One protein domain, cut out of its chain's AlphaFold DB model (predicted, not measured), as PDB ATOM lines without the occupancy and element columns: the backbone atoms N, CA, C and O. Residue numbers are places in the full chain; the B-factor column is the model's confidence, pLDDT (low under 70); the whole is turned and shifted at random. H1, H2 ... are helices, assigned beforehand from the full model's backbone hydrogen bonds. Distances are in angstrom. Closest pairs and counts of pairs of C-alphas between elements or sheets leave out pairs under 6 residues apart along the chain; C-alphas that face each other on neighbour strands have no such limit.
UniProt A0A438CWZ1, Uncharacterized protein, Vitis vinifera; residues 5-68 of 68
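This is residues 5 to 68 of the 68 residues of an uncharacterized protein of Vitis vinifera (UniProt A0A438CWZ1). One long helix, H2, makes the long axis of a loose rod, and the rest of the printed part folds back along one side of it. The short helix H1 packs on H2 with Ala 6 near Asn 34; H4 runs the same way as H2 at a shallow tilt and meets it near Leu 38, H1 and H4 also touch, and the small helix H3 lies beyond the last residues of H2. Residues 9 to 20, a long stretch with no named element, lead from H1 to the beginning of H2, where residues 17 to 22 stick out free at one end of the rod. The printed part has 64 residues with four named helices, in the order H1, H2, H3, H4, and no named strand; the class is all helix. It is loose, with a radius of gyration of the C-alphas of 13.7 A, and the C-alphas span 44 by 18 by 17 A.

H1, residues 5 to 8, touches H2, residues 21 to 44, with 10 pairs of C-alphas within 8 A. The closest are the C-alphas of Ala 6 and Asn 34, 5.0 A apart, and H2 touches H1 with residues 29 to 37 alone. H1 also touches H4, residues 59 to 66; the closest C-alphas of the two are those of Leu 7 and Lys 60, 6.1 A apart. H2 and H4 touch, with the C-alphas of Leu 38 and Val 59 closest at 5.2 A. H2 touches H4 with residues 34 to 38 alone. The lines of H2 and H4 stand at a shallow tilt of 26 degrees, and the two run the same way. H3, residues 47 to 50, touches no helix. It is close to H2 but not clearly touching, with the closest C-alphas, those of Lys 42 and His 50, 7.1 A apart. H3 and H4 are apart, but only just, with their closest C-alphas at 8.4 A. H1 and H3 are apart. In H2 and H4 each O of residue i is within hydrogen-bond range of the N of residue i+4 inside the helix. H1 and H3 are too short for such a pair; the one pair of O i and N i+3 is within range in H1 and not within range in H3.

H1 runs from Leu 5, whose C-alpha is at (34.884, -39.493, -20.842), to Arg 8. H2 begins at Gln 21, with its C-alpha at (30.486, -21.728, -17.817), and measures 34.4 A from first to last C-alpha. It ends at Ser 44, with its C-alpha at (50.956, -48.565, -24.432). H1 and H3 each measure 5.2 A; H3 runs from Lys 47 to His 50. H4 runs from Val 59 to Ile 66, measures 10.5 A and ends with C-alpha 66 at (44.404, -49.007, -34.505).

The two C-alphas farthest apart are those of Ser 18 and Ser 48, 44.2 A from each other. The first and last printed C-alphas, of Leu 5 and Gln 68, are 22.8 A apart, and Gln 68 is the chain's last residue. The printed part has no cut. The link from H1 to H2, with 12 residues, is long; the link from H2 to H3, with 2 residues, is tight; and the link from H3 to H4, with 8 residues, is short. The mean pLDDT of the printed part is 82.1. The model's confidence is under 70 at residues 14 to 17, residue 48, residues 50 to 51 and residue 68.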
ATOM      1  N   LEU A   5      35.960 -40.405 -20.445       89.44
ATOM      2  CA  LEU A   5      34.884 -39.493 -20.842       89.44
ATOM      3  C   LEU A   5      34.882 -39.251 -22.359       89.44
ATOM      4  O   LEU A   5      33.834 -39.348 -22.992       89.44
ATOM      5  N   ALA A   6      36.055 -39.030 -22.951       88.75
ATOM      6  CA  ALA A   6      36.219 -38.855 -24.392       88.75
ATOM      7  C   ALA A   6      35.989 -40.134 -25.214       88.75
ATOM      8  O   ALA A   6      35.830 -40.064 -26.432       88.75
ATOM      9  N   LEU A   7      35.955 -41.305 -24.567       86.69
ATOM     10  CA  LEU A   7      35.596 -42.580 -25.193       86.69
ATOM     11  C   LEU A   7      34.082 -42.816 -25.160       86.69
ATOM     12  O   LEU A   7      33.530 -43.390 -26.095       86.69
ATOM     13  N   ARG A   8      33.400 -42.340 -24.113       87.94
ATOM     14  CA  ARG A   8      31.948 -42.498 -23.932       87.94
ATOM     15  C   ARG A   8      31.135 -41.408 -24.623       87.94
ATOM     16  O   ARG A   8      30.085 -41.694 -25.186       87.94
ATOM     17  N   VAL A   9      31.615 -40.171 -24.588       85.38
ATOM     18  CA  VAL A   9      30.894 -38.984 -25.063       85.38
ATOM     19  C   VAL A   9      31.535 -38.496 -26.355       85.38
ATOM     20  O   VAL A   9      32.762 -38.448 -26.468       85.38
ATOM     21  N   ASP A  10      30.713 -38.196 -27.357       81.69
ATOM     22  CA  ASP A  10      31.191 -37.561 -28.587       81.69
ATOM     23  C   ASP A  10      31.692 -36.143 -28.326       81.69
ATOM     24  O   ASP A  10      31.435 -35.565 -27.273       81.69
ATOM     25  N   GLU A  11      32.463 -35.612 -29.274       82.25
ATOM     26  CA  GLU A  11      32.999 -34.257 -29.175       82.25
ATOM     27  C   GLU A  11      31.863 -33.267 -28.882       82.25
ATOM     28  O   GLU A  11      30.934 -33.145 -29.690       82.25
ATOM     29  N   PRO A  12      31.901 -32.575 -27.726       77.62
ATOM     30  CA  PRO A  12      30.927 -31.543 -27.433       77.62
ATOM     31  C   PRO A  12      31.032 -30.464 -28.508       77.62
ATOM     32  O   PRO A  12      32.140 -30.093 -28.899       77.62
ATOM     33  N   LEU A  13      29.890 -29.952 -28.977       74.06
ATOM     34  CA  LEU A  13      29.864 -28.832 -29.917       74.06
ATOM     35  C   LEU A  13      30.758 -27.713 -29.379       74.06
ATOM     36  O   LEU A  13      30.602 -27.293 -28.230       74.06
ATOM     37  N   VAL A  14      31.717 -27.295 -30.215       65.56
ATOM     38  CA  VAL A  14      32.718 -26.274 -29.898       65.56
ATOM     39  C   VAL A  14      32.037 -25.120 -29.182       65.56
ATOM     40  O   VAL A  14      31.048 -24.573 -29.673       65.56
ATOM     41  N   LEU A  15      32.579 -24.786 -28.011       65.31
ATOM     42  CA  LEU A  15      32.117 -23.690 -27.179       65.31
ATOM     43  C   LEU A  15      32.096 -22.414 -28.018       65.31
ATOM     44  O   LEU A  15      33.139 -21.809 -28.264       65.31
ATOM     45  N   MET A  16      30.915 -22.000 -28.469       66.62
ATOM     46  CA  MET A  16      30.753 -20.647 -28.981       66.62
ATOM     47  C   MET A  16      31.058 -19.672 -27.841       66.62
ATOM     48  O   MET A  16      30.952 -20.017 -26.660       66.62
ATOM     49  N   GLU A  17      31.415 -18.429 -28.161       66.31
ATOM     50  CA  GLU A  17      31.668 -17.413 -27.127       66.31
ATOM     51  C   GLU A  17      30.481 -17.267 -26.153       66.31
ATOM     52  O   GLU A  17      30.688 -16.986 -24.970       66.31
ATOM     53  N   SER A  18      29.265 -17.579 -26.625       76.06
ATOM     54  CA  SER A  18      28.008 -17.609 -25.873       76.06
ATOM     55  C   SER A  18      27.789 -18.836 -24.978       76.06
ATOM     56  O   SER A  18      26.781 -18.880 -24.276       76.06
ATOM     57  N   SER A  19      28.665 -19.846 -25.000       78.31
ATOM     58  CA  SER A  19      28.507 -21.040 -24.165       78.31
ATOM     59  C   SER A  19      28.619 -20.706 -22.680       78.31
ATOM     60  O   SER A  19      29.451 -19.902 -22.244       78.31
ATOM     61  N   THR A  20      27.780 -21.365 -21.890       84.00
ATOM     62  CA  THR A  20      27.725 -21.225 -20.436       84.00
ATOM     63  C   THR A  20      29.000 -21.755 -19.779       84.00
ATOM     64  O   THR A  20      29.698 -22.616 -20.316       84.00
ATOM     65  N   GLN A  21      29.308 -21.275 -18.571       84.12
ATOM     66  CA  GLN A  21      30.486 -21.728 -17.817       84.12
ATOM     67  C   GLN A  21      30.498 -23.252 -17.601       84.12
ATOM     68  O   GLN A  21      31.562 -23.870 -17.596       84.12
ATOM     69  N   THR A  22      29.321 -23.860 -17.453       84.25
ATOM     70  CA  THR A  22      29.159 -25.307 -17.276       84.25
ATOM     71  C   THR A  22      29.478 -26.080 -18.552       84.25
ATOM     72  O   THR A  22      30.167 -27.097 -18.488       84.25
ATOM     73  N   GLU A  23      29.042 -25.594 -19.715       84.19
ATOM     74  CA  GLU A  23      29.425 -26.178 -21.006       84.19
ATOM     75  C   GLU A  23      30.935 -26.063 -21.212       84.19
ATOM     76  O   GLU A  23      31.580 -27.054 -21.557       84.19
ATOM     77  N   LYS A  24      31.518 -24.895 -20.895       84.69
ATOM     78  CA  LYS A  24      32.969 -24.664 -20.984       84.69
ATOM     79  C   LYS A  24      33.757 -25.652 -20.129       84.69
ATOM     80  O   LYS A  24      34.653 -26.326 -20.629       84.69
ATOM     81  N   ALA A  25      33.358 -25.814 -18.869       86.31
ATOM     82  CA  ALA A  25      33.965 -26.782 -17.961       86.31
ATOM     83  C   ALA A  25      33.806 -28.234 -18.447       86.31
ATOM     84  O   ALA A  25      34.716 -29.047 -18.288       86.31
ATOM     85  N   SER A  26      32.666 -28.564 -19.057       85.81
ATOM     86  CA  SER A  26      32.398 -29.908 -19.582       85.81
ATOM     87  C   SER A  26      33.300 -30.235 -20.773       85.81
ATOM     88  O   SER A  26      33.877 -31.322 -20.824       85.81
ATOM     89  N   TYR A  27      33.486 -29.277 -21.684       87.12
ATOM     90  CA  TYR A  27      34.421 -29.408 -22.798       87.12
ATOM     91  C   TYR A  27      35.871 -29.514 -22.320       87.12
ATOM     92  O   TYR A  27      36.575 -30.411 -22.765       87.12
ATOM     93  N   GLU A  28      36.318 -28.687 -21.367       88.00
ATOM     94  CA  GLU A  28      37.674 -28.811 -20.805       88.00
ATOM     95  C   GLU A  28      37.915 -30.189 -20.177       88.00
ATOM     96  O   GLU A  28      38.983 -30.784 -20.333       88.00
ATOM     97  N   CYS A  29      36.929 -30.720 -19.451       88.88
ATOM     98  CA  CYS A  29      37.002 -32.067 -18.894       88.88
ATOM     99  C   CYS A  29      37.109 -33.126 -19.999       88.88
ATOM    100  O   CYS A  29      37.933 -34.040 -19.890       88.88
ATOM    101  N   TRP A  30      36.323 -32.986 -21.067       91.19
ATOM    102  CA  TRP A  30      36.372 -33.872 -22.228       91.19
ATOM    103  C   TRP A  30      37.717 -33.787 -22.960       91.19
ATOM    104  O   TRP A  30      38.334 -34.816 -23.220       91.19
ATOM    105  N   GLU A  31      38.237 -32.584 -23.213       90.69
ATOM    106  CA  GLU A  31      39.519 -32.356 -23.888       90.69
ATOM    107  C   GLU A  31      40.685 -32.948 -23.080       90.69
ATOM    108  O   GLU A  31      41.543 -33.655 -23.622       90.69
ATOM    109  N   ARG A  32      40.692 -32.735 -21.757       91.31
ATOM    110  CA  ARG A  32      41.688 -33.337 -20.859       91.31
ATOM    111  C   ARG A  32      41.626 -34.861 -20.905       91.31
ATOM    112  O   ARG A  32      42.669 -35.502 -21.022       91.31
ATOM    113  N   SER A  33      40.426 -35.437 -20.841       92.12
ATOM    114  CA  SER A  33      40.213 -36.884 -20.965       92.12
ATOM    115  C   SER A  33      40.712 -37.418 -22.312       92.12
ATOM    116  O   SER A  33      41.443 -38.410 -22.342       92.12
ATOM    117  N   ASN A  34      40.405 -36.723 -23.409       91.75
ATOM    118  CA  ASN A  34      40.842 -37.061 -24.759       91.75
ATOM    119  C   ASN A  34      42.374 -37.107 -24.860       91.75
ATOM    120  O   ASN A  34      42.948 -38.107 -25.295       91.75
ATOM    121  N   ARG A  35      43.051 -36.052 -24.387       90.06
ATOM    122  CA  ARG A  35      44.515 -35.949 -24.424       90.06
ATOM    123  C   ARG A  35      45.194 -37.004 -23.553       90.06
ATOM    124  O   ARG A  35      46.185 -37.597 -23.978       90.06
ATOM    125  N   LEU A  36      44.673 -37.245 -22.349       91.44
ATOM    126  CA  LEU A  36      45.221 -38.249 -21.435       91.44
ATOM    127  C   LEU A  36      45.061 -39.663 -21.995       91.44
ATOM    128  O   LEU A  36      46.027 -40.424 -21.993       91.44
ATOM    129  N   SER A  37      43.890 -39.992 -22.536       89.81
ATOM    130  CA  SER A  37      43.662 -41.300 -23.148       89.81
ATOM    131  C   SER A  37      44.514 -41.511 -24.399       89.81
ATOM    132  O   SER A  37      45.111 -42.574 -24.545       89.81
ATOM    133  N   LEU A  38      44.668 -40.494 -25.257       88.94
ATOM    134  CA  LEU A  38      45.602 -40.552 -26.388       88.94
ATOM    135  C   LEU A  38      47.031 -40.836 -25.932       88.94
ATOM    136  O   LEU A  38      47.681 -41.720 -26.482       88.94
ATOM    137  N   MET A  39      47.520 -40.107 -24.929       88.19
ATOM    138  CA  MET A  39      48.875 -40.296 -24.410       88.19
ATOM    139  C   MET A  39      49.057 -41.695 -23.813       88.19
ATOM    140  O   MET A  39      50.081 -42.331 -24.055       88.19
ATOM    141  N   PHE A  40      48.056 -42.194 -23.086       87.06
ATOM    142  CA  PHE A  40      48.073 -43.535 -22.512       87.06
ATOM    143  C   PHE A  40      48.122 -44.614 -23.598       87.06
ATOM    144  O   PHE A  40      49.011 -45.464 -23.581       87.06
ATOM    145  N   ILE A  41      47.228 -44.543 -24.588       85.94
ATOM    146  CA  ILE A  41      47.166 -45.519 -25.680       85.94
ATOM    147  C   ILE A  41      48.449 -45.455 -26.517       85.94
ATOM    148  O   ILE A  41      49.072 -46.492 -26.738       85.94
ATOM    149  N   LYS A  42      48.915 -44.255 -26.899       84.94
ATOM    150  CA  LYS A  42      50.193 -44.057 -27.610       84.94
ATOM    151  C   LYS A  42      51.384 -44.629 -26.836       84.94
ATOM    152  O   LYS A  42      52.267 -45.214 -27.450       84.94
ATOM    153  N   SER A  43      51.405 -44.486 -25.509       84.56
ATOM    154  CA  SER A  43      52.474 -45.030 -24.662       84.56
ATOM    155  C   SER A  43      52.378 -46.544 -24.460       84.56
ATOM    156  O   SER A  43      53.401 -47.179 -24.215       84.56
ATOM    157  N   SER A  44      51.172 -47.114 -24.509       83.69
ATOM    158  CA  SER A  44      50.956 -48.565 -24.432       83.69
ATOM    159  C   SER A  44      51.250 -49.279 -25.755       83.69
ATOM    160  O   SER A  44      51.607 -50.455 -25.757       83.69
ATOM    161  N   LEU A  45      51.136 -48.566 -26.880       79.81
ATOM    162  CA  LEU A  45      51.464 -49.078 -28.203       79.81
ATOM    163  C   LEU A  45      52.983 -49.193 -28.383       79.81
ATOM    164  O   LEU A  45      53.752 -48.288 -28.063       79.81
ATOM    165  N   GLY A  46      53.423 -50.313 -28.958       72.19
ATOM    166  CA  GLY A  46      54.822 -50.500 -29.328       72.19
ATOM    167  C   GLY A  46      55.276 -49.491 -30.389       72.19
ATOM    168  O   GLY A  46      54.505 -49.101 -31.268       72.19
ATOM    169  N   LYS A  47      56.561 -49.110 -30.356       70.56
ATOM    170  CA  LYS A  47      57.187 -48.154 -31.299       70.56
ATOM    171  C   LYS A  47      56.961 -48.502 -32.779       70.56
ATOM    172  O   LYS A  47      56.947 -47.604 -33.612       70.56
ATOM    173  N   SER A  48      56.781 -49.784 -33.098       68.06
ATOM    174  CA  SER A  48      56.485 -50.278 -34.447       68.06
ATOM    175  C   SER A  48      55.110 -49.854 -34.968       68.06
ATOM    176  O   SER A  48      54.953 -49.694 -36.170       68.06
ATOM    177  N   ILE A  49      54.130 -49.652 -34.084       71.44
ATOM    178  CA  ILE A  49      52.761 -49.265 -34.454       71.44
ATOM    179  C   ILE A  49      52.649 -47.737 -34.562       71.44
ATOM    180  O   ILE A  49      51.945 -47.220 -35.423       71.44
ATOM    181  N   HIS A  50      53.420 -47.002 -33.754       69.81
ATOM    182  CA  HIS A  50      53.420 -45.535 -33.743       69.81
ATOM    183  C   HIS A  50      53.807 -44.906 -35.096       69.81
ATOM    184  O   HIS A  50      53.403 -43.785 -35.385       69.81
ATOM    185  N   GLY A  51      54.602 -45.594 -35.922       67.06
ATOM    186  CA  GLY A  51      54.978 -45.106 -37.256       67.06
ATOM    187  C   GLY A  51      53.912 -45.329 -38.333       67.06
ATOM    188  O   GLY A  51      53.950 -44.667 -39.365       67.06
ATOM    189  N   SER A  52      52.975 -46.250 -38.098       72.88
ATOM    190  CA  SER A  52      51.965 -46.664 -39.080       72.88
ATOM    191  C   SER A  52      50.645 -45.913 -38.925       72.88
ATOM    192  O   SER A  52      49.865 -45.837 -39.870       72.88
ATOM    193  N   ILE A  53      50.389 -45.360 -37.737       78.69
ATOM    194  CA  ILE A  53      49.142 -44.669 -37.414       78.69
ATOM    195  C   ILE A  53      49.345 -43.165 -37.565       78.69
ATOM    196  O   ILE A  53      50.265 -42.585 -36.990       78.69
ATOM    197  N   SER A  54      48.464 -42.528 -38.335       75.81
ATOM    198  CA  SER A  54      48.462 -41.071 -38.485       75.81
ATOM    199  C   SER A  54      48.156 -40.382 -37.154       75.81
ATOM    200  O   SER A  54      47.399 -40.892 -36.326       75.81
ATOM    201  N   GLU A  55      48.729 -39.200 -36.931       77.44
ATOM    202  CA  GLU A  55      48.443 -38.439 -35.720       77.44
ATOM    203  C   GLU A  55      46.987 -37.949 -35.721       77.44
ATOM    204  O   GLU A  55      46.612 -37.061 -36.483       77.44
ATOM    205  N   CYS A  56      46.157 -38.539 -34.859       83.31
ATOM    206  CA  CYS A  56      44.774 -38.118 -34.659       83.31
ATOM    207  C   CYS A  56      44.668 -37.169 -33.461       83.31
ATOM    208  O   CYS A  56      45.239 -37.424 -32.396       83.31
ATOM    209  N   ALA A  57      43.871 -36.111 -33.612       85.06
ATOM    210  CA  ALA A  57      43.554 -35.189 -32.522       85.06
ATOM    211  C   ALA A  57      42.597 -35.809 -31.488       85.06
ATOM    212  O   ALA A  57      42.562 -35.378 -30.335       85.06
ATOM    213  N   LYS A  58      41.826 -36.830 -31.885       88.62
ATOM    214  CA  LYS A  58      40.792 -37.462 -31.058       88.62
ATOM    215  C   LYS A  58      41.124 -38.916 -30.765       88.62
ATOM    216  O   LYS A  58      41.503 -39.676 -31.656       88.62
ATOM    217  N   VAL A  59      40.904 -39.325 -29.521       89.12
ATOM    218  CA  VAL A  59      41.151 -40.684 -29.042       89.12
ATOM    219  C   VAL A  59      40.285 -41.713 -29.761       89.12
ATOM    220  O   VAL A  59      40.785 -42.774 -30.118       89.12
ATOM    221  N   LYS A  60      39.017 -41.389 -30.045       88.75
ATOM    222  CA  LYS A  60      38.116 -42.282 -30.788       88.75
ATOM    223  C   LYS A  60      38.611 -42.534 -32.213       88.75
ATOM    224  O   LYS A  60      38.583 -43.667 -32.680       88.75
ATOM    225  N   GLU A  61      39.088 -41.490 -32.889       88.56
ATOM    226  CA  GLU A  61      39.656 -41.603 -34.239       88.56
ATOM    227  C   GLU A  61      40.963 -42.402 -34.219       88.56
ATOM    228  O   GLU A  61      41.155 -43.279 -35.056       88.56
ATOM    229  N   TYR A  62      41.815 -42.160 -33.218       87.94
ATOM    230  CA  TYR A  62      43.059 -42.902 -33.036       87.94
ATOM    231  C   TYR A  62      42.811 -44.394 -32.789       87.94
ATOM    232  O   TYR A  62      43.461 -45.233 -33.400       87.94
ATOM    233  N   LEU A  63      41.841 -44.736 -31.934       86.62
ATOM    234  CA  LEU A  63      41.440 -46.124 -31.693       86.62
ATOM    235  C   LEU A  63      40.907 -46.785 -32.960       86.62
ATOM    236  O   LEU A  63      41.337 -47.883 -33.295       86.62
ATOM    237  N   LYS A  64      40.049 -46.090 -33.711       86.44
ATOM    238  CA  LYS A  64      39.542 -46.594 -34.989       86.44
ATOM    239  C   LYS A  64      40.661 -46.838 -36.007       86.44
ATOM    240  O   LYS A  64      40.543 -47.746 -36.820       86.44
ATOM    241  N   ALA A  65      41.735 -46.048 -35.966       85.06
ATOM    242  CA  ALA A  65      42.916 -46.253 -36.799       85.06
ATOM    243  C   ALA A  65      43.801 -47.425 -36.325       85.06
ATOM    244  O   ALA A  65      44.508 -48.004 -37.140       85.06
ATOM    245  N   ILE A  66      43.762 -47.787 -35.034       82.62
ATOM    246  CA  ILE A  66      44.404 -49.007 -34.505       82.62
ATOM    247  C   ILE A  66      43.617 -50.261 -34.906       82.62
ATOM    248  O   ILE A  66      44.221 -51.292 -35.175       82.62
ATOM    249  N   GLU A  67      42.284 -50.188 -34.904       76.62
ATOM    250  CA  GLU A  67      41.391 -51.309 -35.238       76.62
ATOM    251  C   GLU A  67      41.294 -51.623 -36.748       76.62
ATOM    252  O   GLU A  67      40.553 -52.536 -37.116       76.62
ATOM    253  N   GLN A  68      41.999 -50.885 -37.620       60.50
ATOM    254  CA  GLN A  68      42.080 -51.181 -39.063       60.50
ATOM    255  C   GLN A  68      42.946 -52.406 -39.365       60.50
ATOM    256  O   GLN A  68      42.550 -53.153 -40.290       60.50
TER     257      GLN A  68